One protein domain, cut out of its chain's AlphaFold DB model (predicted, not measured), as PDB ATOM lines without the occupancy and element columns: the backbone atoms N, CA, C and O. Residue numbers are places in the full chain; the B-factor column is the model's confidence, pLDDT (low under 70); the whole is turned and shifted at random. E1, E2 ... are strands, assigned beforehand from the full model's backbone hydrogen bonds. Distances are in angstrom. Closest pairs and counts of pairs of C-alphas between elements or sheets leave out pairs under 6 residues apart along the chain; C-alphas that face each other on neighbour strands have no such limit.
ATOM      1  N   HIS A  53     219.497 237.750 272.500       51.47
ATOM      2  CA  HIS A  53     220.694 238.811 272.631       51.47
ATOM      3  C   HIS A  53     220.732 240.120 273.687       51.47
ATOM      4  O   HIS A  53     219.753 240.174 274.408       51.47
ATOM      5  N   GLU A  54     221.746 241.132 273.748       51.84
ATOM      6  CA  GLU A  54     222.341 242.371 274.626       51.84
ATOM      7  C   GLU A  54     221.681 243.755 275.314       51.84
ATOM      8  O   GLU A  54     220.758 243.510 276.066       51.84
ATOM      9  N   GLN A  55     221.915 245.192 275.357       63.75
ATOM     10  CA  GLN A  55     222.786 246.522 275.063       63.75
ATOM     11  C   GLN A  55     222.498 248.246 274.697       63.75
ATOM     12  O   GLN A  55     223.499 248.918 274.900       63.75
ATOM     13  N   ARG A  56     221.483 249.163 274.186       61.03
ATOM     14  CA  ARG A  56     221.514 250.760 273.716       61.03
ATOM     15  C   ARG A  56     220.228 252.009 273.750       61.03
ATOM     16  O   ARG A  56     219.135 251.506 273.598       61.03
ATOM     17  N   ASN A  57     220.184 253.505 273.881       50.06
ATOM     18  CA  ASN A  57     219.145 254.790 274.291       50.06
ATOM     19  C   ASN A  57     219.352 256.240 275.334       50.06
ATOM     20  O   ASN A  57     220.515 256.413 275.596       50.06
ATOM     21  N   LEU A  58     218.480 257.323 275.872       50.50
ATOM     22  CA  LEU A  58     218.586 258.822 276.625       50.50
ATOM     23  C   LEU A  58     217.980 259.381 278.072       50.50
ATOM     24  O   LEU A  58     218.629 259.127 279.062       50.50
ATOM     25  N   GLY A  59     217.040 260.408 278.234       56.66
ATOM     26  CA  GLY A  59     216.627 261.368 279.375       56.66
ATOM     27  C   GLY A  59     215.839 262.757 279.052       56.66
ATOM     28  O   GLY A  59     215.921 263.085 277.872       56.66
ATOM     29  N   ILE A  60     215.122 263.534 279.988       50.47
ATOM     30  CA  ILE A  60     214.672 265.055 280.068       50.47
ATOM     31  C   ILE A  60     214.225 265.890 281.465       50.47
ATOM     32  O   ILE A  60     213.044 266.213 281.553       50.47
ATOM     33  N   CYS A  61     214.946 266.261 282.596       44.25
ATOM     34  CA  CYS A  61     214.500 267.036 283.881       44.25
ATOM     35  C   CYS A  61     214.555 266.464 285.419       44.25
ATOM     36  O   CYS A  61     214.365 265.270 285.633       44.25
ATOM     37  N   TYR A  62     214.679 267.272 286.544       46.06
ATOM     38  CA  TYR A  62     214.520 266.852 288.020       46.06
ATOM     39  C   TYR A  62     215.235 267.689 289.200       46.06
ATOM     40  O   TYR A  62     216.208 268.361 288.879       46.06
ATOM     41  N   ASN A  63     214.838 267.648 290.532       62.94
ATOM     42  CA  ASN A  63     215.463 268.305 291.778       62.94
ATOM     43  C   ASN A  63     214.904 267.884 293.237       62.94
ATOM     44  O   ASN A  63     213.974 267.082 293.262       62.94
ATOM     45  N   SER A  64     215.419 268.355 294.435       52.69
ATOM     46  CA  SER A  64     214.773 268.435 295.835       52.69
ATOM     47  C   SER A  64     215.599 269.122 297.018       52.69
ATOM     48  O   SER A  64     216.717 269.541 296.759       52.69
ATOM     49  N   HIS A  65     215.113 269.230 298.303       47.72
ATOM     50  CA  HIS A  65     215.391 270.336 299.319       47.72
ATOM     51  C   HIS A  65     215.599 270.041 300.896       47.72
ATOM     52  O   HIS A  65     215.213 268.952 301.311       47.72
ATOM     53  N   ARG A  87     221.788 263.391 292.620       13.30
ATOM     54  CA  ARG A  87     222.571 264.440 291.919       13.30
ATOM     55  C   ARG A  87     222.791 264.020 290.439       13.30
ATOM     56  O   ARG A  87     221.991 263.253 289.911       13.30
ATOM     57  N   LEU A  88     223.802 264.549 289.735       67.19
ATOM     58  CA  LEU A  88     223.888 264.554 288.254       67.19
ATOM     59  C   LEU A  88     223.988 263.174 287.552       67.19
ATOM     60  O   LEU A  88     223.600 263.044 286.390       67.19
ATOM     61  N   TYR A  89     224.459 262.132 288.238       78.50
ATOM     62  CA  TYR A  89     224.168 260.730 287.905       78.50
ATOM     63  C   TYR A  89     223.019 260.280 288.827       78.50
ATOM     64  O   TYR A  89     223.213 260.305 290.043       78.50
ATOM     65  N   PRO A  90     221.840 259.905 288.283       81.38
ATOM     66  CA  PRO A  90     220.792 259.271 289.073       81.38
ATOM     67  C   PRO A  90     221.253 258.192 290.069       81.38
ATOM     68  O   PRO A  90     221.738 257.175 289.595       81.38
ATOM     69  N   GLU A  91     221.027 258.304 291.374       87.81
ATOM     70  CA  GLU A  91     220.843 257.126 292.242       87.81
ATOM     71  C   GLU A  91     219.758 257.441 293.267       87.81
ATOM     72  O   GLU A  91     219.619 258.582 293.714       87.81
ATOM     73  N   VAL A  92     218.983 256.415 293.597       87.50
ATOM     74  CA  VAL A  92     217.974 256.365 294.645       87.50
ATOM     75  C   VAL A  92     218.094 255.002 295.338       87.50
ATOM     76  O   VAL A  92     217.561 254.002 294.852       87.50
ATOM     77  N   THR A  93     218.774 254.978 296.484       89.50
ATOM     78  CA  THR A  93     218.842 253.845 297.421       89.50
ATOM     79  C   THR A  93     217.695 253.948 298.432       89.50
ATOM     80  O   THR A  93     217.496 255.008 299.015       89.50
ATOM     81  N   THR A  94     216.915 252.884 298.676       83.69
ATOM     82  CA  THR A  94     215.926 252.871 299.785       83.69
ATOM     83  C   THR A  94     215.685 251.489 300.398       83.69
ATOM     84  O   THR A  94     215.657 250.469 299.702       83.69
ATOM     85  N   SER A  95     215.420 251.467 301.707       84.88
ATOM     86  CA  SER A  95     214.989 250.289 302.468       84.88
ATOM     87  C   SER A  95     213.682 250.567 303.230       84.88
ATOM     88  O   SER A  95     213.395 251.694 303.621       84.88
ATOM     89  N   GLY A  96     212.823 249.555 303.398       79.12
ATOM     90  CA  GLY A  96     211.633 249.623 304.271       79.12
ATOM     91  C   GLY A  96     210.439 250.484 303.799       79.12
ATOM     92  O   GLY A  96     209.342 250.363 304.352       79.12
ATOM     93  N   VAL A  97     210.587 251.303 302.757       77.56
ATOM     94  CA  VAL A  97     209.555 252.262 302.306       77.56
ATOM     95  C   VAL A  97     208.306 251.573 301.725       77.56
ATOM     96  O   VAL A  97     208.395 250.575 301.004       77.56
ATOM     97  N   ARG A  98     207.100 252.099 302.000       82.50
ATOM     98  CA  ARG A  98     205.852 251.530 301.447       82.50
ATOM     99  C   ARG A  98     205.716 251.718 299.928       82.50
ATOM    100  O   ARG A  98     205.297 250.773 299.262       82.50
ATOM    101  N   LEU A  99     206.077 252.881 299.390       87.12
ATOM    102  CA  LEU A  99     205.932 253.255 297.975       87.12
ATOM    103  C   LEU A  99     207.168 254.036 297.493       87.12
ATOM    104  O   LEU A  99     207.698 254.833 298.259       87.12
ATOM    105  N   LEU A 100     207.601 253.856 296.239       86.75
ATOM    106  CA  LEU A 100     208.712 254.626 295.655       86.75
ATOM    107  C   LEU A 100     208.488 254.931 294.161       86.75
ATOM    108  O   LEU A 100     208.196 254.017 293.382       86.75
ATOM    109  N   TYR A 101     208.683 256.197 293.773       88.94
ATOM    110  CA  TYR A 101     208.418 256.737 292.429       88.94
ATOM    111  C   TYR A 101     209.565 257.637 291.913       88.94
ATOM    112  O   TYR A 101     209.394 258.853 291.814       88.94
ATOM    113  N   PRO A 102     210.759 257.102 291.599       88.50
ATOM    114  CA  PRO A 102     211.826 257.919 291.040       88.50
ATOM    115  C   PRO A 102     211.561 258.176 289.552       88.50
ATOM    116  O   PRO A 102     211.543 257.247 288.742       88.50
ATOM    117  N   VAL A 103     211.369 259.443 289.189       90.50
ATOM    118  CA  VAL A 103     211.276 259.898 287.798       90.50
ATOM    119  C   VAL A 103     212.604 260.550 287.431       90.50
ATOM    120  O   VAL A 103     213.024 261.501 288.081       90.50
ATOM    121  N   VAL A 104     213.294 260.021 286.422       89.19
ATOM    122  CA  VAL A 104     214.537 260.596 285.910       89.19
ATOM    123  C   VAL A 104     214.352 261.016 284.482       89.19
ATOM    124  O   VAL A 104     214.130 260.211 283.574       89.19
ATOM    125  N   THR A 105     214.589 262.291 284.273       88.19
ATOM    126  CA  THR A 105     214.685 262.866 282.966       88.19
ATOM    127  C   THR A 105     215.973 263.777 283.023       88.19
ATOM    128  O   THR A 105     216.290 264.360 284.048       88.19
ATOM    129  N   PRO A 106     216.906 263.797 282.043       76.69
ATOM    130  CA  PRO A 106     217.795 264.979 281.750       76.69
ATOM    131  C   PRO A 106     217.805 265.537 280.296       76.69
ATOM    132  O   PRO A 106     217.855 264.758 279.345       76.69
ATOM    133  N   PRO A 107     217.819 266.860 280.051       77.31
ATOM    134  CA  PRO A 107     217.796 267.409 278.690       77.31
ATOM    135  C   PRO A 107     219.106 267.146 277.924       77.31
ATOM    136  O   PRO A 107     220.187 267.459 278.410       77.31
ATOM    137  N   GLY A 108     219.021 266.583 276.712       74.75
ATOM    138  CA  GLY A 108     220.058 266.634 275.660       74.75
ATOM    139  C   GLY A 108     221.452 266.018 275.914       74.75
ATOM    140  O   GLY A 108     222.247 265.956 274.978       74.75
ATOM    141  N   VAL A 109     221.776 265.560 277.130       83.94
ATOM    142  CA  VAL A 109     223.159 265.282 277.582       83.94
ATOM    143  C   VAL A 109     223.971 264.292 276.718       83.94
ATOM    144  O   VAL A 109     223.464 263.531 275.896       83.94
ATOM    145  N   ARG A 110     225.299 264.237 276.917       87.19
ATOM    146  CA  ARG A 110     226.174 263.259 276.229       87.19
ATOM    147  C   ARG A 110     226.095 261.858 276.840       87.19
ATOM    148  O   ARG A 110     226.198 260.872 276.098       87.19
ATOM    149  N   ARG A 111     225.940 261.743 278.162       90.69
ATOM    150  CA  ARG A 111     225.730 260.471 278.872       90.69
ATOM    151  C   ARG A 111     224.816 260.659 280.090       90.69
ATOM    152  O   ARG A 111     224.822 261.742 280.656       90.69
ATOM    153  N   LEU A 112     224.102 259.613 280.503       89.62
ATOM    154  CA  LEU A 112     223.351 259.555 281.764       89.62
ATOM    155  C   LEU A 112     223.334 258.118 282.311       89.62
ATOM    156  O   LEU A 112     223.336 257.161 281.538       89.62
ATOM    157  N   TYR A 113     223.295 257.960 283.631       91.12
ATOM    158  CA  TYR A 113     223.309 256.669 284.315       91.12
ATOM    159  C   TYR A 113     222.365 256.696 285.535       91.12
ATOM    160  O   TYR A 113     222.837 256.963 286.635       91.12
ATOM    161  N   PRO A 114     221.042 256.498 285.376       90.44
ATOM    162  CA  PRO A 114     220.137 256.431 286.508       90.44
ATOM    163  C   PRO A 114     220.114 255.037 287.117       90.44
ATOM    164  O   PRO A 114     219.636 254.081 286.506       90.44
ATOM    165  N   LEU A 115     220.618 254.953 288.335       93.50
ATOM    166  CA  LEU A 115     220.522 253.813 289.222       93.50
ATOM    167  C   LEU A 115     219.288 253.986 290.132       93.50
ATOM    168  O   LEU A 115     218.862 255.104 290.434       93.50
ATOM    169  N   VAL A 116     218.657 252.868 290.479       92.50
ATOM    170  CA  VAL A 116     217.633 252.759 291.523       92.50
ATOM    171  C   VAL A 116     217.859 251.424 292.222       92.50
ATOM    172  O   VAL A 116     217.785 250.369 291.578       92.50
ATOM    173  N   THR A 117     218.104 251.441 293.527       92.69
ATOM    174  CA  THR A 117     218.351 250.242 294.341       92.69
ATOM    175  C   THR A 117     217.365 250.193 295.512       92.69
ATOM    176  O   THR A 117     217.099 251.187 296.188       92.69
ATOM    177  N   THR A 118     216.725 249.037 295.727       89.56
ATOM    178  CA  THR A 118     215.606 248.930 296.684       89.56
ATOM    179  C   THR A 118     215.567 247.602 297.433       89.56
ATOM    180  O   THR A 118     215.685 246.534 296.825       89.56
ATOM    181  N   SER A 119     215.318 247.650 298.744       89.88
ATOM    182  CA  SER A 119     215.128 246.461 299.584       89.88
ATOM    183  C   SER A 119     213.883 246.568 300.472       89.88
ATOM    184  O   SER A 119     213.565 247.607 301.051       89.88
ATOM    185  N   GLY A 120     213.100 245.489 300.544       83.69
ATOM    186  CA  GLY A 120     211.902 245.417 301.394       83.69
ATOM    187  C   GLY A 120     210.766 246.386 301.023       83.69
ATOM    188  O   GLY A 120     209.785 246.473 301.767       83.69
ATOM    189  N   VAL A 121     210.873 247.101 299.895       85.56
ATOM    190  CA  VAL A 121     209.902 248.106 299.439       85.56
ATOM    191  C   VAL A 121     208.561 247.459 299.097       85.56
ATOM    192  O   VAL A 121     208.498 246.374 298.515       85.56
ATOM    193  N   ARG A 122     207.451 248.112 299.458       88.38
ATOM    194  CA  ARG A 122     206.132 247.467 299.381       88.38
ATOM    195  C   ARG A 122     205.437 247.645 298.012       88.38
ATOM    196  O   ARG A 122     204.790 246.687 297.585       88.38
ATOM    197  N   LEU A 123     205.662 248.733 297.257       91.00
ATOM    198  CA  LEU A 123     205.466 248.860 295.788       91.00
ATOM    199  C   LEU A 123     206.489 249.848 295.171       91.00
ATOM    200  O   LEU A 123     206.904 250.786 295.843       91.00
ATOM    201  N   LEU A 124     206.863 249.669 293.896       90.94
ATOM    202  CA  LEU A 124     207.962 250.406 293.241       90.94
ATOM    203  C   LEU A 124     207.680 250.734 291.754       90.94
ATOM    204  O   LEU A 124     207.296 249.847 290.987       90.94
ATOM    205  N   TYR A 125     207.910 251.984 291.338       92.56
ATOM    206  CA  TYR A 125     207.580 252.515 290.001       92.56
ATOM    207  C   TYR A 125     208.655 253.504 289.460       92.56
ATOM    208  O   TYR A 125     208.420 254.711 289.441       92.56
ATOM    209  N   PRO A 126     209.849 253.039 289.039       92.44
ATOM    210  CA  PRO A 126     210.885 253.897 288.454       92.44
ATOM    211  C   PRO A 126     210.581 254.262 286.995       92.44
ATOM    212  O   PRO A 126     210.246 253.379 286.209       92.44
ATOM    213  N   VAL A 127     210.746 255.529 286.606       94.44
ATOM    214  CA  VAL A 127     210.465 256.034 285.248       94.44
ATOM    215  C   VAL A 127     211.663 256.804 284.699       94.44
ATOM    216  O   VAL A 127     212.167 257.713 285.343       94.44
ATOM    217  N   VAL A 128     212.091 256.480 283.479       92.62
ATOM    218  CA  VAL A 128     213.170 257.154 282.747       92.62
ATOM    219  C   VAL A 128     212.700 257.464 281.322       92.62
ATOM    220  O   VAL A 128     212.703 256.583 280.460       92.62
ATOM    221  N   THR A 129     212.259 258.697 281.058       92.44
ATOM    222  CA  THR A 129     211.856 259.138 279.699       92.44
ATOM    223  C   THR A 129     213.041 259.749 278.955       92.44
ATOM    224  O   THR A 129     214.045 260.049 279.595       92.44
ATOM    225  N   SER A 130     213.009 259.872 277.614       88.75
ATOM    226  CA  SER A 130     214.241 260.209 276.882       88.75
ATOM    227  C   SER A 130     214.194 260.785 275.453       88.75
ATOM    228  O   SER A 130     213.574 260.195 274.571       88.75
ATOM    229  N   TRP A 131     214.977 261.850 275.179       89.81
ATOM    230  CA  TRP A 131     215.178 262.428 273.828       89.81
ATOM    231  C   TRP A 131     216.600 262.986 273.572       89.81
ATOM    232  O   TRP A 131     216.931 264.027 274.129       89.81
ATOM    233  N   GLY A 132     217.433 262.327 272.726       86.81
ATOM    234  CA  GLY A 132     218.660 262.927 272.106       86.81
ATOM    235  C   GLY A 132     220.107 262.432 272.446       86.81
ATOM    236  O   GLY A 132     221.061 262.873 271.812       86.81
ATOM    237  N   VAL A 133     220.344 261.516 273.404       88.62
ATOM    238  CA  VAL A 133     221.692 261.241 273.996       88.62
ATOM    239  C   VAL A 133     222.587 260.443 273.081       88.62
ATOM    240  O   VAL A 133     222.177 259.591 272.276       88.62
ATOM    241  N   ARG A 134     223.870 260.527 273.422       90.88
ATOM    242  CA  ARG A 134     224.863 259.555 272.990       90.88
ATOM    243  C   ARG A 134     224.921 258.275 273.847       90.88
ATOM    244  O   ARG A 134     225.036 257.211 273.229       90.88
ATOM    245  N   ARG A 135     224.859 258.315 275.198       93.25
ATOM    246  CA  ARG A 135     224.756 257.094 276.050       93.25
ATOM    247  C   ARG A 135     223.917 257.179 277.381       93.25
ATOM    248  O   ARG A 135     224.441 257.724 278.338       93.25
ATOM    249  N   LEU A 136     222.717 256.596 277.519       92.56
ATOM    250  CA  LEU A 136     222.016 256.309 278.799       92.56
ATOM    251  C   LEU A 136     222.440 254.936 279.366       92.56
ATOM    252  O   LEU A 136     222.988 254.112 278.632       92.56
ATOM    253  N   TYR A 137     222.169 254.667 280.646       94.31
ATOM    254  CA  TYR A 137     222.355 253.383 281.343       94.31
ATOM    255  C   TYR A 137     221.411 253.287 282.570       94.31
ATOM    256  O   TYR A 137     221.858 253.540 283.685       94.31
ATOM    257  N   PRO A 138     220.109 252.985 282.408       93.56
ATOM    258  CA  PRO A 138     219.175 252.832 283.516       93.56
ATOM    259  C   PRO A 138     219.351 251.468 284.155       93.56
ATOM    260  O   PRO A 138     219.268 250.447 283.469       93.56
ATOM    261  N   VAL A 139     219.530 251.446 285.463       95.88
ATOM    262  CA  VAL A 139     219.712 250.225 286.232       95.88
ATOM    263  C   VAL A 139     218.719 250.245 287.386       95.88
ATOM    264  O   VAL A 139     218.770 251.119 288.239       95.88
ATOM    265  N   VAL A 140     217.804 249.282 287.408       94.62
ATOM    266  CA  VAL A 140     216.835 249.095 288.494       94.62
ATOM    267  C   VAL A 140     217.135 247.765 289.163       94.62
ATOM    268  O   VAL A 140     217.015 246.718 288.525       94.62
ATOM    269  N   THR A 141     217.493 247.793 290.441       94.69
ATOM    270  CA  THR A 141     217.752 246.596 291.250       94.69
ATOM    271  C   THR A 141     216.794 246.535 292.438       94.69
ATOM    272  O   THR A 141     216.337 247.559 292.956       94.69
ATOM    273  N   SER A 142     216.408 245.321 292.833       92.12
ATOM    274  CA  SER A 142     215.312 245.145 293.788       92.12
ATOM    275  C   SER A 142     215.309 243.800 294.515       92.12
ATOM    276  O   SER A 142     215.441 242.741 293.893       92.12
ATOM    277  N   SER A 143     215.064 243.826 295.826       92.38
ATOM    278  CA  SER A 143     214.889 242.627 296.656       92.38
ATOM    279  C   SER A 143     213.651 242.716 297.561       92.38
ATOM    280  O   SER A 143     213.331 243.756 298.136       92.38
ATOM    281  N   GLY A 144     212.898 241.615 297.661       88.56
ATOM    282  CA  GLY A 144     211.747 241.493 298.575       88.56
ATOM    283  C   GLY A 144     210.482 242.278 298.186       88.56
ATOM    284  O   GLY A 144     209.539 242.352 298.972       88.56
ATOM    285  N   VAL A 145     210.420 242.861 296.983       90.31
ATOM    286  CA  VAL A 145     209.349 243.802 296.597       90.31
ATOM    287  C   VAL A 145     208.067 243.108 296.105       90.31
ATOM    288  O   VAL A 145     208.093 242.149 295.327       90.31
ATOM    289  N   ARG A 146     206.881 243.612 296.483       92.38
ATOM    290  CA  ARG A 146     205.595 243.003 296.063       92.38
ATOM    291  C   ARG A 146     205.239 243.278 294.596       92.38
ATOM    292  O   ARG A 146     204.707 242.379 293.933       92.38
ATOM    293  N   ARG A 147     205.469 244.496 294.088       94.69
ATOM    294  CA  ARG A 147     205.275 244.857 292.668       94.69
ATOM    295  C   ARG A 147     206.289 245.906 292.206       94.69
ATOM    296  O   ARG A 147     206.539 246.845 292.953       94.69
ATOM    297  N   ILE A 148     206.791 245.762 290.980       94.06
ATOM    298  CA  ILE A 148     207.765 246.674 290.362       94.06
ATOM    299  C   ILE A 148     207.363 246.986 288.914       94.06
ATOM    300  O   ILE A 148     207.033 246.060 288.163       94.06
ATOM    301  N   TYR A 149     207.442 248.262 288.526       95.62
ATOM    302  CA  TYR A 149     207.060 248.768 287.203       95.62
ATOM    303  C   TYR A 149     208.092 249.752 286.607       95.62
ATOM    304  O   TYR A 149     207.881 250.959 286.675       95.62
ATOM    305  N   PRO A 150     209.197 249.276 286.005       94.81
ATOM    306  CA  PRO A 150     210.031 250.076 285.105       94.81
ATOM    307  C   PRO A 150     209.427 250.042 283.685       94.81
ATOM    308  O   PRO A 150     208.902 249.013 283.305       94.81
ATOM    309  N   VAL A 151     209.513 251.027 282.794       96.56
ATOM    310  CA  VAL A 151     209.754 252.443 283.070       96.56
ATOM    311  C   VAL A 151     210.883 253.052 282.252       96.56
ATOM    312  O   VAL A 151     211.603 253.878 282.789       96.56
ATOM    313  N   VAL A 152     211.089 252.669 280.989       94.94
ATOM    314  CA  VAL A 152     212.059 253.347 280.113       94.94
ATOM    315  C   VAL A 152     211.410 253.676 278.765       94.94
ATOM    316  O   VAL A 152     211.046 252.767 278.019       94.94
ATOM    317  N   THR A 153     211.273 254.963 278.433       94.56
ATOM    318  CA  THR A 153     210.627 255.444 277.186       94.56
ATOM    319  C   THR A 153     211.533 256.387 276.414       94.56
ATOM    320  O   THR A 153     212.335 257.074 277.047       94.56
ATOM    321  N   SER A 154     211.496 256.400 275.065       91.31
ATOM    322  CA  SER A 154     212.631 256.991 274.341       91.31
ATOM    323  C   SER A 154     212.630 257.346 272.850       91.31
ATOM    324  O   SER A 154     211.976 256.701 272.033       91.31
ATOM    325  N   SER A 155     213.502 258.302 272.484       91.75
ATOM    326  CA  SER A 155     213.705 258.811 271.119       91.75
ATOM    327  C   SER A 155     215.119 259.381 270.821       91.75
ATOM    328  O   SER A 155     215.783 259.955 271.684       91.75
ATOM    329  N   GLY A 156     215.575 259.273 269.560       88.06
ATOM    330  CA  GLY A 156     216.571 260.197 268.967       88.06
ATOM    331  C   GLY A 156     218.073 259.909 269.173       88.06
ATOM    332  O   GLY A 156     218.865 260.834 269.290       88.06
ATOM    333  N   VAL A 157     218.510 258.647 269.253       90.31
ATOM    334  CA  VAL A 157     219.480 258.311 270.315       90.31
ATOM    335  C   VAL A 157     220.490 257.185 270.000       90.31
ATOM    336  O   VAL A 157     220.258 256.376 269.094       90.31
ATOM    337  N   ARG A 158     221.618 257.077 270.739       91.50
ATOM    338  CA  ARG A 158     222.734 256.162 270.369       91.50
ATOM    339  C   ARG A 158     223.028 254.930 271.275       91.50
ATOM    340  O   ARG A 158     223.325 253.906 270.659       91.50
ATOM    341  N   ARG A 159     223.011 254.946 272.637       94.25
ATOM    342  CA  ARG A 159     223.343 253.789 273.569       94.25
ATOM    343  C   ARG A 159     222.677 253.899 275.008       94.25
ATOM    344  O   ARG A 159     222.586 255.019 275.376       94.25
ATOM    345  N   LEU A 160     222.119 252.864 275.703       94.50
ATOM    346  CA  LEU A 160     221.065 252.673 276.806       94.50
ATOM    347  C   LEU A 160     221.001 251.199 277.084       94.50
ATOM    348  O   LEU A 160     220.499 250.412 276.298       94.50
ATOM    349  N   TYR A 161     221.420 250.853 278.263       96.00
ATOM    350  CA  TYR A 161     221.565 249.493 278.671       96.00
ATOM    351  C   TYR A 161     220.524 249.376 279.790       96.00
ATOM    352  O   TYR A 161     220.920 249.576 280.930       96.00
ATOM    353  N   PRO A 162     219.199 249.253 279.511       95.31
ATOM    354  CA  PRO A 162     218.203 249.188 280.564       95.31
ATOM    355  C   PRO A 162     218.360 247.824 281.218       95.31
ATOM    356  O   PRO A 162     218.081 246.796 280.598       95.31
ATOM    357  N   VAL A 163     218.871 247.827 282.438       97.12
ATOM    358  CA  VAL A 163     219.083 246.630 283.238       97.12
ATOM    359  C   VAL A 163     218.049 246.634 284.351       97.12
ATOM    360  O   VAL A 163     217.953 247.587 285.119       97.12
ATOM    361  N   VAL A 164     217.269 245.565 284.446       96.12
ATOM    362  CA  VAL A 164     216.329 245.346 285.546       96.12
ATOM    363  C   VAL A 164     216.688 244.032 286.221       96.12
ATOM    364  O   VAL A 164     216.568 242.976 285.599       96.12
ATOM    365  N   THR A 165     217.112 244.085 287.481       95.75
ATOM    366  CA  THR A 165     217.430 242.908 288.299       95.75
ATOM    367  C   THR A 165     216.460 242.799 289.475       95.75
ATOM    368  O   THR A 165     216.007 243.799 290.043       95.75
ATOM    369  N   SER A 166     216.070 241.571 289.821       92.50
ATOM    370  CA  SER A 166     215.061 241.340 290.860       92.50
ATOM    371  C   SER A 166     215.199 239.999 291.575       92.50
ATOM    372  O   SER A 166     215.429 238.966 290.941       92.50
ATOM    373  N   ALA A 167     214.978 240.005 292.890       93.44
ATOM    374  CA  ALA A 167     214.936 238.810 293.731       93.44
ATOM    375  C   ALA A 167     213.706 238.809 294.660       93.44
ATOM    376  O   ALA A 167     213.379 239.813 295.296       93.44
ATOM    377  N   GLY A 168     212.993 237.680 294.730       90.06
ATOM    378  CA  GLY A 168     211.836 237.489 295.620       90.06
ATOM    379  C   GLY A 168     210.551 238.226 295.201       90.06
ATOM    380  O   GLY A 168     209.591 238.293 295.966       90.06
ATOM    381  N   VAL A 169     210.500 238.788 293.989       92.00
ATOM    382  CA  VAL A 169     209.443 239.736 293.596       92.00
ATOM    383  C   VAL A 169     208.132 239.047 293.188       92.00
ATOM    384  O   VAL A 169     208.089 238.167 292.323       92.00
ATOM    385  N   ARG A 170     206.987 239.468 293.749       93.00
ATOM    386  CA  ARG A 170     205.690 238.820 293.438       93.00
ATOM    387  C   ARG A 170     205.140 239.184 292.048       93.00
ATOM    388  O   ARG A 170     204.452 238.347 291.448       93.00
ATOM    389  N   ARG A 171     205.400 240.393 291.535       95.38
ATOM    390  CA  ARG A 171     205.077 240.810 290.155       95.38
ATOM    391  C   ARG A 171     206.094 241.836 289.631       95.38
ATOM    392  O   ARG A 171     206.287 242.852 290.285       95.38
ATOM    393  N   LEU A 172     206.674 241.615 288.455       94.94
ATOM    394  CA  LEU A 172     207.593 242.562 287.804       94.94
ATOM    395  C   LEU A 172     207.143 242.824 286.354       94.94
ATOM    396  O   LEU A 172     206.854 241.875 285.616       94.94
ATOM    397  N   TYR A 173     207.076 244.102 285.967       96.44
ATOM    398  CA  TYR A 173     206.564 244.584 284.676       96.44
ATOM    399  C   TYR A 173     207.545 245.555 283.975       96.44
ATOM    400  O   TYR A 173     207.269 246.749 283.952       96.44
ATOM    401  N   PRO A 174     208.691 245.090 283.436       95.69
ATOM    402  CA  PRO A 174     209.636 245.924 282.687       95.69
ATOM    403  C   PRO A 174     209.053 246.380 281.342       95.69
ATOM    404  O   PRO A 174     208.565 245.552 280.580       95.69
ATOM    405  N   LEU A 175     209.168 247.667 281.015       97.31
ATOM    406  CA  LEU A 175     208.660 248.300 279.801       97.31
ATOM    407  C   LEU A 175     209.750 249.159 279.130       97.31
ATOM    408  O   LEU A 175     210.086 250.251 279.582       97.31
ATOM    409  N   VAL A 176     210.281 248.565 278.063       96.19
ATOM    410  CA  VAL A 176     211.228 248.955 277.004       96.19
ATOM    411  C   VAL A 176     210.715 249.746 275.786       96.19
ATOM    412  O   VAL A 176     210.707 249.117 274.733       96.19
ATOM    413  N   THR A 177     210.292 251.021 275.817       95.94
ATOM    414  CA  THR A 177     209.760 251.688 274.588       95.94
ATOM    415  C   THR A 177     210.758 252.621 273.899       95.94
ATOM    416  O   THR A 177     211.375 253.476 274.543       95.94
ATOM    417  N   THR A 178     210.962 252.469 272.579       92.62
ATOM    418  CA  THR A 178     212.014 253.230 271.879       92.62
ATOM    419  C   THR A 178     211.813 253.564 270.399       92.62
ATOM    420  O   THR A 178     211.436 252.689 269.618       92.62
ATOM    421  N   SER A 179     212.252 254.758 269.989       93.19
ATOM    422  CA  SER A 179     212.275 255.230 268.597       93.19
ATOM    423  C   SER A 179     213.655 255.727 268.137       93.19
ATOM    424  O   SER A 179     214.373 256.431 268.854       93.19
ATOM    425  N   GLY A 180     214.042 255.377 266.907       89.31
ATOM    426  CA  GLY A 180     215.221 255.937 266.233       89.31
ATOM    427  C   GLY A 180     216.555 255.585 266.898       89.31
ATOM    428  O   GLY A 180     217.506 256.371 266.824       89.31
ATOM    429  N   VAL A 181     216.620 254.430 267.573       89.38
ATOM    430  CA  VAL A 181     217.757 254.021 268.410       89.38
ATOM    431  C   VAL A 181     218.825 253.310 267.593       89.38
ATOM    432  O   VAL A 181     218.629 252.252 266.984       89.38
ATOM    433  N   ARG A 182     219.996 253.929 267.530       85.38
ATOM    434  CA  ARG A 182     220.935 253.688 266.434       85.38
ATOM    435  C   ARG A 182     221.825 252.444 266.640       85.38
ATOM    436  O   ARG A 182     222.630 252.162 265.743       85.38
ATOM    437  N   PRO A 183     221.778 251.717 267.785       93.75
ATOM    438  CA  PRO A 183     220.944 250.494 268.034       93.75
ATOM    439  C   PRO A 183     220.178 250.520 269.400       93.75
ATOM    440  O   PRO A 183     220.385 251.496 270.087       93.75
ATOM    441  N   LEU A 184     219.407 249.495 269.853       94.38
ATOM    442  CA  LEU A 184     218.812 249.310 271.231       94.38
ATOM    443  C   LEU A 184     219.119 247.912 271.768       94.38
ATOM    444  O   LEU A 184     219.287 247.034 270.939       94.38
ATOM    445  N   TYR A 185     219.187 247.723 273.099       95.81
ATOM    446  CA  TYR A 185     219.716 246.569 273.838       95.81
ATOM    447  C   TYR A 185     219.198 246.258 275.307       95.81
ATOM    448  O   TYR A 185     219.884 246.719 276.222       95.81
ATOM    449  N   PRO A 186     218.044 245.634 275.607       95.50
ATOM    450  CA  PRO A 186     217.537 245.481 277.002       95.50
ATOM    451  C   PRO A 186     217.998 244.264 277.824       95.50
ATOM    452  O   PRO A 186     218.135 243.196 277.260       95.50
ATOM    453  N   VAL A 187     218.113 244.359 279.158       97.38
ATOM    454  CA  VAL A 187     218.407 243.208 280.044       97.38
ATOM    455  C   VAL A 187     217.437 243.126 281.226       97.38
ATOM    456  O   VAL A 187     217.308 244.063 282.008       97.38
ATOM    457  N   VAL A 188     216.796 241.971 281.405       96.12
ATOM    458  CA  VAL A 188     215.945 241.647 282.557       96.12
ATOM    459  C   VAL A 188     216.428 240.345 283.193       96.12
ATOM    460  O   VAL A 188     216.491 239.311 282.526       96.12
ATOM    461  N   THR A 189     216.741 240.373 284.486       95.38
ATOM    462  CA  THR A 189     217.106 239.191 285.280       95.38
ATOM    463  C   THR A 189     216.182 239.069 286.495       95.38
ATOM    464  O   THR A 189     215.828 240.063 287.141       95.38
ATOM    465  N   SER A 190     215.712 237.856 286.794       92.38
ATOM    466  CA  SER A 190     214.743 237.666 287.881       92.38
ATOM    467  C   SER A 190     214.830 236.310 288.579       92.38
ATOM    468  O   SER A 190     214.757 235.270 287.917       92.38
ATOM    469  N   TRP A 191     214.859 236.330 289.910       93.06
ATOM    470  CA  TRP A 191     214.947 235.150 290.774       93.06
ATOM    471  C   TRP A 191     213.717 235.048 291.690       93.06
ATOM    472  O   TRP A 191     213.342 236.011 292.363       93.06
ATOM    473  N   GLY A 192     213.051 233.890 291.704       89.25
ATOM    474  CA  GLY A 192     211.888 233.617 292.563       89.25
ATOM    475  C   GLY A 192     210.583 234.323 292.154       89.25
ATOM    476  O   GLY A 192     209.635 234.392 292.942       89.25
ATOM    477  N   VAL A 193     210.494 234.867 290.935       90.19
ATOM    478  CA  VAL A 193     209.404 235.773 290.544       90.19
ATOM    479  C   VAL A 193     208.096 235.052 290.195       90.19
ATOM    480  O   VAL A 193     207.987 234.266 289.250       90.19
ATOM    481  N   ARG A 194     207.012 235.368 290.921       91.75
ATOM    482  CA  ARG A 194     205.707 234.700 290.711       91.75
ATOM    483  C   ARG A 194     205.053 235.073 289.372       91.75
ATOM    484  O   ARG A 194     204.380 234.211 288.793       91.75
ATOM    485  N   ARG A 195     205.206 236.313 288.891       94.19
ATOM    486  CA  ARG A 195     204.761 236.754 287.554       94.19
ATOM    487  C   ARG A 195     205.725 237.787 286.953       94.19
ATOM    488  O   ARG A 195     205.953 238.809 287.593       94.19
ATOM    489  N   LEU A 196     206.205 237.551 285.731       93.56
ATOM    490  CA  LEU A 196     207.080 238.469 284.987       93.56
ATOM    491  C   LEU A 196     206.463 238.826 283.626       93.56
ATOM    492  O   LEU A 196     206.020 237.924 282.908       93.56
ATOM    493  N   TYR A 197     206.476 240.113 283.278       95.50
ATOM    494  CA  TYR A 197     205.957 240.657 282.016       95.50
ATOM    495  C   TYR A 197     206.936 241.696 281.424       95.50
ATOM    496  O   TYR A 197     206.662 242.891 281.504       95.50
ATOM    497  N   PRO A 198     208.101 241.278 280.894       94.75
ATOM    498  CA  PRO A 198     209.034 242.163 280.205       94.75
ATOM    499  C   PRO A 198     208.524 242.464 278.797       94.75
ATOM    500  O   PRO A 198     208.367 241.548 277.998       94.75
ATOM    501  N   VAL A 199     208.286 243.737 278.501       96.94
ATOM    502  CA  VAL A 199     207.793 244.248 277.220       96.94
ATOM    503  C   VAL A 199     208.844 245.174 276.607       96.94
ATOM    504  O   VAL A 199     209.302 246.100 277.267       96.94
ATOM    505  N   VAL A 200     209.224 244.963 275.347       95.88
ATOM    506  CA  VAL A 200     210.189 245.804 274.616       95.88
ATOM    507  C   VAL A 200     209.616 246.194 273.258       95.88
ATOM    508  O   VAL A 200     209.539 245.357 272.368       95.88
ATOM    509  N   THR A 201     209.241 247.454 273.060       95.56
ATOM    510  CA  THR A 201     208.659 247.956 271.807       95.56
ATOM    511  C   THR A 201     209.623 248.908 271.101       95.56
ATOM    512  O   THR A 201     210.230 249.783 271.722       95.56
ATOM    513  N   THR A 202     209.830 248.723 269.794       92.81
ATOM    514  CA  THR A 202     210.894 249.431 269.063       92.81
ATOM    515  C   THR A 202     210.527 249.834 267.641       92.81
ATOM    516  O   THR A 202     209.967 249.036 266.890       92.81
ATOM    517  N   SER A 203     210.946 251.033 267.236       92.75
ATOM    518  CA  SER A 203     210.890 251.512 265.852       92.75
ATOM    519  C   SER A 203     212.235 252.091 265.393       92.75
ATOM    520  O   SER A 203     212.981 252.711 266.158       92.75
ATOM    521  N   GLY A 204     212.597 251.850 264.128       88.81
ATOM    522  CA  GLY A 204     213.787 252.443 263.494       88.81
ATOM    523  C   GLY A 204     215.141 251.962 264.043       88.81
ATOM    524  O   GLY A 204     216.173 252.595 263.810       88.81
ATOM    525  N   VAL A 205     215.170 250.852 264.786       89.00
ATOM    526  CA  VAL A 205     216.380 250.394 265.485       89.00
ATOM    527  C   VAL A 205     217.391 249.737 264.529       89.00
ATOM    528  O   VAL A 205     217.044 248.921 263.679       89.00
ATOM    529  N   ARG A 206     218.698 250.024 264.655       91.38
ATOM    530  CA  ARG A 206     219.709 249.397 263.761       91.38
ATOM    531  C   ARG A 206     220.046 247.952 264.141       91.38
ATOM    532  O   ARG A 206     220.269 247.113 263.266       91.38
ATOM    533  N   ARG A 207     220.166 247.672 265.432       93.69
ATOM    534  CA  ARG A 207     220.394 246.338 265.995       93.69
ATOM    535  C   ARG A 207     219.622 246.296 267.307       93.69
ATOM    536  O   ARG A 207     219.837 247.194 268.112       93.69
ATOM    537  N   LEU A 208     218.723 245.336 267.469       92.94
ATOM    538  CA  LEU A 208     217.967 245.124 268.693       92.94
ATOM    539  C   LEU A 208     218.423 243.831 269.346       92.94
ATOM    540  O   LEU A 208     218.576 242.832 268.647       92.94
ATOM    541  N   TYR A 209     218.566 243.834 270.665       95.38
ATOM    542  CA  TYR A 209     218.848 242.618 271.390       95.38
ATOM    543  C   TYR A 209     218.340 242.532 272.878       95.38
ATOM    544  O   TYR A 209     219.061 242.917 273.779       95.38
ATOM    545  N   PRO A 210     217.098 242.126 273.199       94.44
ATOM    546  CA  PRO A 210     216.619 242.088 274.600       94.44
ATOM    547  C   PRO A 210     216.821 240.765 275.356       94.44
ATOM    548  O   PRO A 210     216.085 239.823 275.096       94.44
ATOM    549  N   VAL A 211     217.710 240.715 276.353       96.62
ATOM    550  CA  VAL A 211     217.897 239.602 277.297       96.62
ATOM    551  C   VAL A 211     216.774 239.545 278.338       96.62
ATOM    552  O   VAL A 211     216.498 240.520 279.032       96.62
ATOM    553  N   VAL A 212     216.222 238.356 278.552       94.38
ATOM    554  CA  VAL A 212     215.366 237.972 279.673       94.38
ATOM    555  C   VAL A 212     215.884 236.650 280.241       94.38
ATOM    556  O   VAL A 212     215.852 235.613 279.577       94.38
ATOM    557  N   THR A 213     216.345 236.671 281.489       94.12
ATOM    558  CA  THR A 213     216.772 235.475 282.227       94.12
ATOM    559  C   THR A 213     215.930 235.308 283.487       94.12
ATOM    560  O   THR A 213     215.685 236.269 284.219       94.12
ATOM    561  N   THR A 214     215.439 234.094 283.744       90.38
ATOM    562  CA  THR A 214     214.575 233.845 284.907       90.38
ATOM    563  C   THR A 214     214.877 232.508 285.566       90.38
ATOM    564  O   THR A 214     214.854 231.482 284.883       90.38
ATOM    565  N   SER A 215     215.020 232.494 286.889       90.06
ATOM    566  CA  SER A 215     215.059 231.259 287.672       90.06
ATOM    567  C   SER A 215     213.946 231.245 288.714       90.06
ATOM    568  O   SER A 215     213.790 232.194 289.484       90.06
ATOM    569  N   GLY A 216     213.148 230.175 288.720       77.81
ATOM    570  CA  GLY A 216     212.040 229.980 289.654       77.81
ATOM    571  C   GLY A 216     210.875 230.953 289.437       77.81
ATOM    572  O   GLY A 216     210.892 232.090 289.897       77.81
ATOM    573  N   GLY A 217     209.790 230.495 288.801       81.75
ATOM    574  CA  GLY A 217     208.595 231.328 288.630       81.75
ATOM    575  C   GLY A 217     207.312 230.576 288.272       81.75
ATOM    576  O   GLY A 217     207.323 229.402 287.895       81.75
ATOM    577  N   ARG A 218     206.144 231.232 288.394       86.88
ATOM    578  CA  ARG A 218     204.847 230.594 288.053       86.88
ATOM    579  C   ARG A 218     204.344 230.927 286.649       86.88
ATOM    580  O   ARG A 218     203.769 230.037 286.016       86.88
ATOM    581  N   ARG A 219     204.489 232.168 286.176       92.75
ATOM    582  CA  ARG A 219     204.074 232.585 284.824       92.75
ATOM    583  C   ARG A 219     205.004 233.672 284.287       92.75
ATOM    584  O   ARG A 219     205.205 234.664 284.983       92.75
ATOM    585  N   LEU A 220     205.506 233.503 283.069       91.38
ATOM    586  CA  LEU A 220     206.411 234.452 282.419       91.38
ATOM    587  C   LEU A 220     205.889 234.766 281.012       91.38
ATOM    588  O   LEU A 220     205.533 233.846 280.267       91.38
ATOM    589  N   TYR A 221     205.845 236.053 280.681       93.81
ATOM    590  CA  TYR A 221     205.354 236.574 279.407       93.81
ATOM    591  C   TYR A 221     206.321 237.628 278.833       93.81
ATOM    592  O   TYR A 221     205.966 238.807 278.817       93.81
ATOM    593  N   PRO A 222     207.553 237.254 278.423       92.94
ATOM    594  CA  PRO A 222     208.349 238.090 277.523       92.94
ATOM    595  C   PRO A 222     207.509 238.555 276.332       92.94
ATOM    596  O   PRO A 222     206.738 237.774 275.787       92.94
ATOM    597  N   VAL A 223     207.630 239.829 275.978       96.25
ATOM    598  CA  VAL A 223     207.061 240.443 274.783       96.25
ATOM    599  C   VAL A 223     208.112 241.378 274.199       96.25
ATOM    600  O   VAL A 223     208.646 242.244 274.881       96.25
ATOM    601  N   VAL A 224     208.385 241.263 272.913       94.81
ATOM    602  CA  VAL A 224     209.152 242.240 272.149       94.81
ATOM    603  C   VAL A 224     208.346 242.561 270.901       94.81
ATOM    604  O   VAL A 224     207.668 241.695 270.361       94.81
ATOM    605  N   THR A 225     208.386 243.790 270.420       94.38
ATOM    606  CA  THR A 225     207.792 244.183 269.144       94.38
ATOM    607  C   THR A 225     208.734 245.143 268.428       94.38
ATOM    608  O   THR A 225     209.394 245.986 269.045       94.38
ATOM    609  N   THR A 226     208.874 244.982 267.114       91.75
ATOM    610  CA  THR A 226     209.875 245.722 266.341       91.75
ATOM    611  C   THR A 226     209.370 246.093 264.956       91.75
ATOM    612  O   THR A 226     208.914 245.205 264.229       91.75
ATOM    613  N   SER A 227     209.592 247.340 264.543       91.50
ATOM    614  CA  SER A 227     209.432 247.784 263.157       91.50
ATOM    615  C   SER A 227     210.736 248.346 262.569       91.50
ATOM    616  O   SER A 227     211.482 249.093 263.211       91.50
ATOM    617  N   GLY A 228     211.038 247.968 261.322       85.81
ATOM    618  CA  GLY A 228     212.123 248.558 260.518       85.81
ATOM    619  C   GLY A 228     213.556 248.149 260.897       85.81
ATOM    620  O   GLY A 228     214.514 248.830 260.522       85.81
ATOM    621  N   VAL A 229     213.753 247.052 261.636       84.75
ATOM    622  CA  VAL A 229     215.044 246.754 262.286       84.75
ATOM    623  C   VAL A 229     216.000 245.937 261.405       84.75
ATOM    624  O   VAL A 229     215.646 244.914 260.816       84.75
ATOM    625  N   ARG A 230     217.287 246.324 261.328       89.50
ATOM    626  CA  ARG A 230     218.252 245.586 260.473       89.50
ATOM    627  C   ARG A 230     218.678 244.228 261.053       89.50
ATOM    628  O   ARG A 230     218.883 243.299 260.265       89.50
ATOM    629  N   ARG A 231     218.859 244.095 262.371       92.69
ATOM    630  CA  ARG A 231     219.181 242.820 263.048       92.69
ATOM    631  C   ARG A 231     218.503 242.741 264.418       92.69
ATOM    632  O   ARG A 231     218.581 243.726 265.145       92.69
ATOM    633  N   ILE A 232     217.894 241.610 264.769       91.94
ATOM    634  CA  ILE A 232     217.183 241.421 266.046       91.94
ATOM    635  C   ILE A 232     217.595 240.091 266.696       91.94
ATOM    636  O   ILE A 232     217.691 239.068 266.011       91.94
ATOM    637  N   TYR A 233     217.808 240.163 268.008       94.12
ATOM    638  CA  TYR A 233     218.374 239.150 268.899       94.12
ATOM    639  C   TYR A 233     217.760 239.216 270.361       94.12
ATOM    640  O   TYR A 233     218.370 239.794 271.237       94.12
ATOM    641  N   PRO A 234     216.535 238.748 270.680       92.88
ATOM    642  CA  PRO A 234     215.877 238.757 272.044       92.88
ATOM    643  C   PRO A 234     216.088 237.705 273.216       92.88
ATOM    644  O   PRO A 234     215.127 236.982 273.459       92.88
ATOM    645  N   VAL A 235     217.191 237.562 274.007       96.25
ATOM    646  CA  VAL A 235     217.439 236.344 274.878       96.25
ATOM    647  C   VAL A 235     216.230 235.968 275.746       96.25
ATOM    648  O   VAL A 235     215.694 236.810 276.442       96.25
ATOM    649  N   VAL A 236     215.839 234.691 275.775       93.12
ATOM    650  CA  VAL A 236     214.898 234.150 276.756       93.12
ATOM    651  C   VAL A 236     215.457 232.825 277.254       93.12
ATOM    652  O   VAL A 236     215.340 231.805 276.573       93.12
ATOM    653  N   THR A 237     216.068 232.850 278.439       93.25
ATOM    654  CA  THR A 237     216.524 231.643 279.145       93.25
ATOM    655  C   THR A 237     215.748 231.479 280.443       93.25
ATOM    656  O   THR A 237     215.705 232.404 281.260       93.25
ATOM    657  N   THR A 238     215.162 230.308 280.680       89.00
ATOM    658  CA  THR A 238     214.342 230.090 281.882       89.00
ATOM    659  C   THR A 238     214.597 228.739 282.542       89.00
ATOM    660  O   THR A 238     214.454 227.706 281.884       89.00
ATOM    661  N   SER A 239     214.882 228.742 283.845       88.50
ATOM    662  CA  SER A 239     215.023 227.534 284.663       88.50
ATOM    663  C   SER A 239     213.884 227.410 285.680       88.50
ATOM    664  O   SER A 239     213.659 228.273 286.534       88.50
ATOM    665  N   GLY A 240     213.138 226.310 285.574       77.88
ATOM    666  CA  GLY A 240     211.991 225.990 286.413       77.88
ATOM    667  C   GLY A 240     210.740 226.837 286.139       77.88
ATOM    668  O   GLY A 240     210.781 228.030 285.848       77.88
ATOM    669  N   GLY A 241     209.565 226.223 286.307       77.75
ATOM    670  CA  GLY A 241     208.304 226.960 286.386       77.75
ATOM    671  C   GLY A 241     207.078 226.243 285.830       77.75
ATOM    672  O   GLY A 241     207.085 225.048 285.518       77.75
ATOM    673  N   ARG A 242     205.951 226.967 285.746       85.81
ATOM    674  CA  ARG A 242     204.658 226.383 285.323       85.81
ATOM    675  C   ARG A 242     204.195 226.783 283.920       85.81
ATOM    676  O   ARG A 242     203.636 225.913 283.248       85.81
ATOM    677  N   ARG A 243     204.341 228.042 283.491       92.19
ATOM    678  CA  ARG A 243     203.869 228.510 282.170       92.19
ATOM    679  C   ARG A 243     204.761 229.609 281.579       92.19
ATOM    680  O   ARG A 243     205.094 230.548 282.299       92.19
ATOM    681  N   LEU A 244     205.044 229.512 280.282       90.31
ATOM    682  CA  LEU A 244     205.879 230.437 279.509       90.31
ATOM    683  C   LEU A 244     205.246 230.769 278.155       90.31
ATOM    684  O   LEU A 244     204.791 229.852 277.467       90.31
ATOM    685  N   TYR A 245     205.253 232.054 277.797       93.38
ATOM    686  CA  TYR A 245     204.676 232.614 276.564       93.38
ATOM    687  C   TYR A 245     205.586 233.748 276.025       93.38
ATOM    688  O   TYR A 245     205.282 234.913 276.271       93.38
ATOM    689  N   PRO A 246     206.748 233.454 275.409       92.62
ATOM    690  CA  PRO A 246     207.864 234.416 275.377       92.62
ATOM    691  C   PRO A 246     207.979 235.432 274.199       92.62
ATOM    692  O   PRO A 246     209.082 235.719 273.772       92.62
ATOM    693  N   VAL A 247     206.861 235.973 273.696       96.25
ATOM    694  CA  VAL A 247     206.577 236.747 272.448       96.25
ATOM    695  C   VAL A 247     207.672 237.744 271.907       96.25
ATOM    696  O   VAL A 247     208.168 238.562 272.653       96.25
ATOM    697  N   VAL A 248     208.021 237.778 270.594       94.31
ATOM    698  CA  VAL A 248     208.820 238.833 269.843       94.31
ATOM    699  C   VAL A 248     208.347 239.211 268.390       94.31
ATOM    700  O   VAL A 248     208.841 238.651 267.415       94.31
ATOM    701  N   THR A 249     207.407 240.146 268.172       93.81
ATOM    702  CA  THR A 249     206.784 240.452 266.849       93.81
ATOM    703  C   THR A 249     207.682 241.302 265.971       93.81
ATOM    704  O   THR A 249     208.262 242.272 266.452       93.81
ATOM    705  N   THR A 250     207.778 240.991 264.673       90.88
ATOM    706  CA  THR A 250     208.748 241.664 263.793       90.88
ATOM    707  C   THR A 250     208.170 242.018 262.420       90.88
ATOM    708  O   THR A 250     207.767 241.135 261.663       90.88
ATOM    709  N   SER A 251     208.145 243.314 262.088       89.56
ATOM    710  CA  SER A 251     207.720 243.836 260.783       89.56
ATOM    711  C   SER A 251     208.866 244.576 260.083       89.56
ATOM    712  O   SER A 251     209.374 245.600 260.544       89.56
ATOM    713  N   GLY A 252     209.297 244.025 258.948       76.31
ATOM    714  CA  GLY A 252     210.432 244.517 258.173       76.31
ATOM    715  C   GLY A 252     211.789 244.269 258.846       76.31
ATOM    716  O   GLY A 252     212.057 244.678 259.974       76.31
ATOM    717  N   GLY A 253     212.716 243.644 258.116       75.38
ATOM    718  CA  GLY A 253     214.092 243.518 258.589       75.38
ATOM    719  C   GLY A 253     215.022 242.702 257.698       75.38
ATOM    720  O   GLY A 253     214.629 242.126 256.682       75.38
ATOM    721  N   ARG A 254     216.313 242.646 258.058       86.00
ATOM    722  CA  ARG A 254     217.303 241.842 257.308       86.00
ATOM    723  C   ARG A 254     217.628 240.507 257.974       86.00
ATOM    724  O   ARG A 254     217.798 239.531 257.240       86.00
ATOM    725  N   ARG A 255     217.768 240.444 259.302       92.38
ATOM    726  CA  ARG A 255     218.105 239.199 260.017       92.38
ATOM    727  C   ARG A 255     217.427 239.109 261.388       92.38
ATOM    728  O   ARG A 255     217.555 240.043 262.175       92.38
ATOM    729  N   LEU A 256     216.804 237.969 261.670       92.06
ATOM    730  CA  LEU A 256     216.286 237.589 262.987       92.06
ATOM    731  C   LEU A 256     217.025 236.346 263.490       92.06
ATOM    732  O   LEU A 256     217.152 235.388 262.716       92.06
ATOM    733  N   TYR A 257     217.423 236.322 264.766       94.44
ATOM    734  CA  TYR A 257     218.022 235.136 265.402       94.44
ATOM    735  C   TYR A 257     217.317 234.709 266.693       94.44
ATOM    736  O   TYR A 257     217.830 234.945 267.785       94.44
ATOM    737  N   PRO A 258     216.147 234.070 266.571       93.50
ATOM    738  CA  PRO A 258     215.434 233.565 267.729       93.50
ATOM    739  C   PRO A 258     216.037 232.283 268.364       93.50
ATOM    740  O   PRO A 258     216.379 231.384 267.619       93.50
TER     741      PRO A 258
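This is residues 53 to 65 and 87 to 258 of the 527 residues of the protein "Protein FAM47C" of Mizuhopecten yessoensis (UniProt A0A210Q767). The chain winds in stacked turns into a flat solenoid with little regular structure: E1, E2, E3, E5, E7, E9, E11 line one wall and E4, E6, E8, E10, E12 the opposite, offset one. Of 185 printed residues, 66 are in twelve named strands, E1 to E12, both sheets parallel: all strand. It is compact, radius of gyration of the C-alphas 15.8 A, spans 48 by 45 by 16 A.

Find E1, residues 93-95, beginning at C-alpha 93 (218.842, 253.845, 297.421); then E2 115-119, E3 139-143, E4 151-155, E5 163-167, E6 175-179, E7 187-191, E8 199-203, E9 211-215, E10 223-232, E11 236-239 and E12 248-256, ending at C-alpha 256 (216.286, 237.589, 262.987).

Look between E2 and E3, parallel at 3 degrees: N 116 and O 139 are within hydrogen-bond range, 2.8 A. E10 bends by 143 degrees at Val 229.

Residues 66-86 are cut out; C-alphas 65 and 87 are 11.9 A apart. Links E1-E2 and E2-E3 are long. pLDDT is under 70 at 53-65 and 87-88.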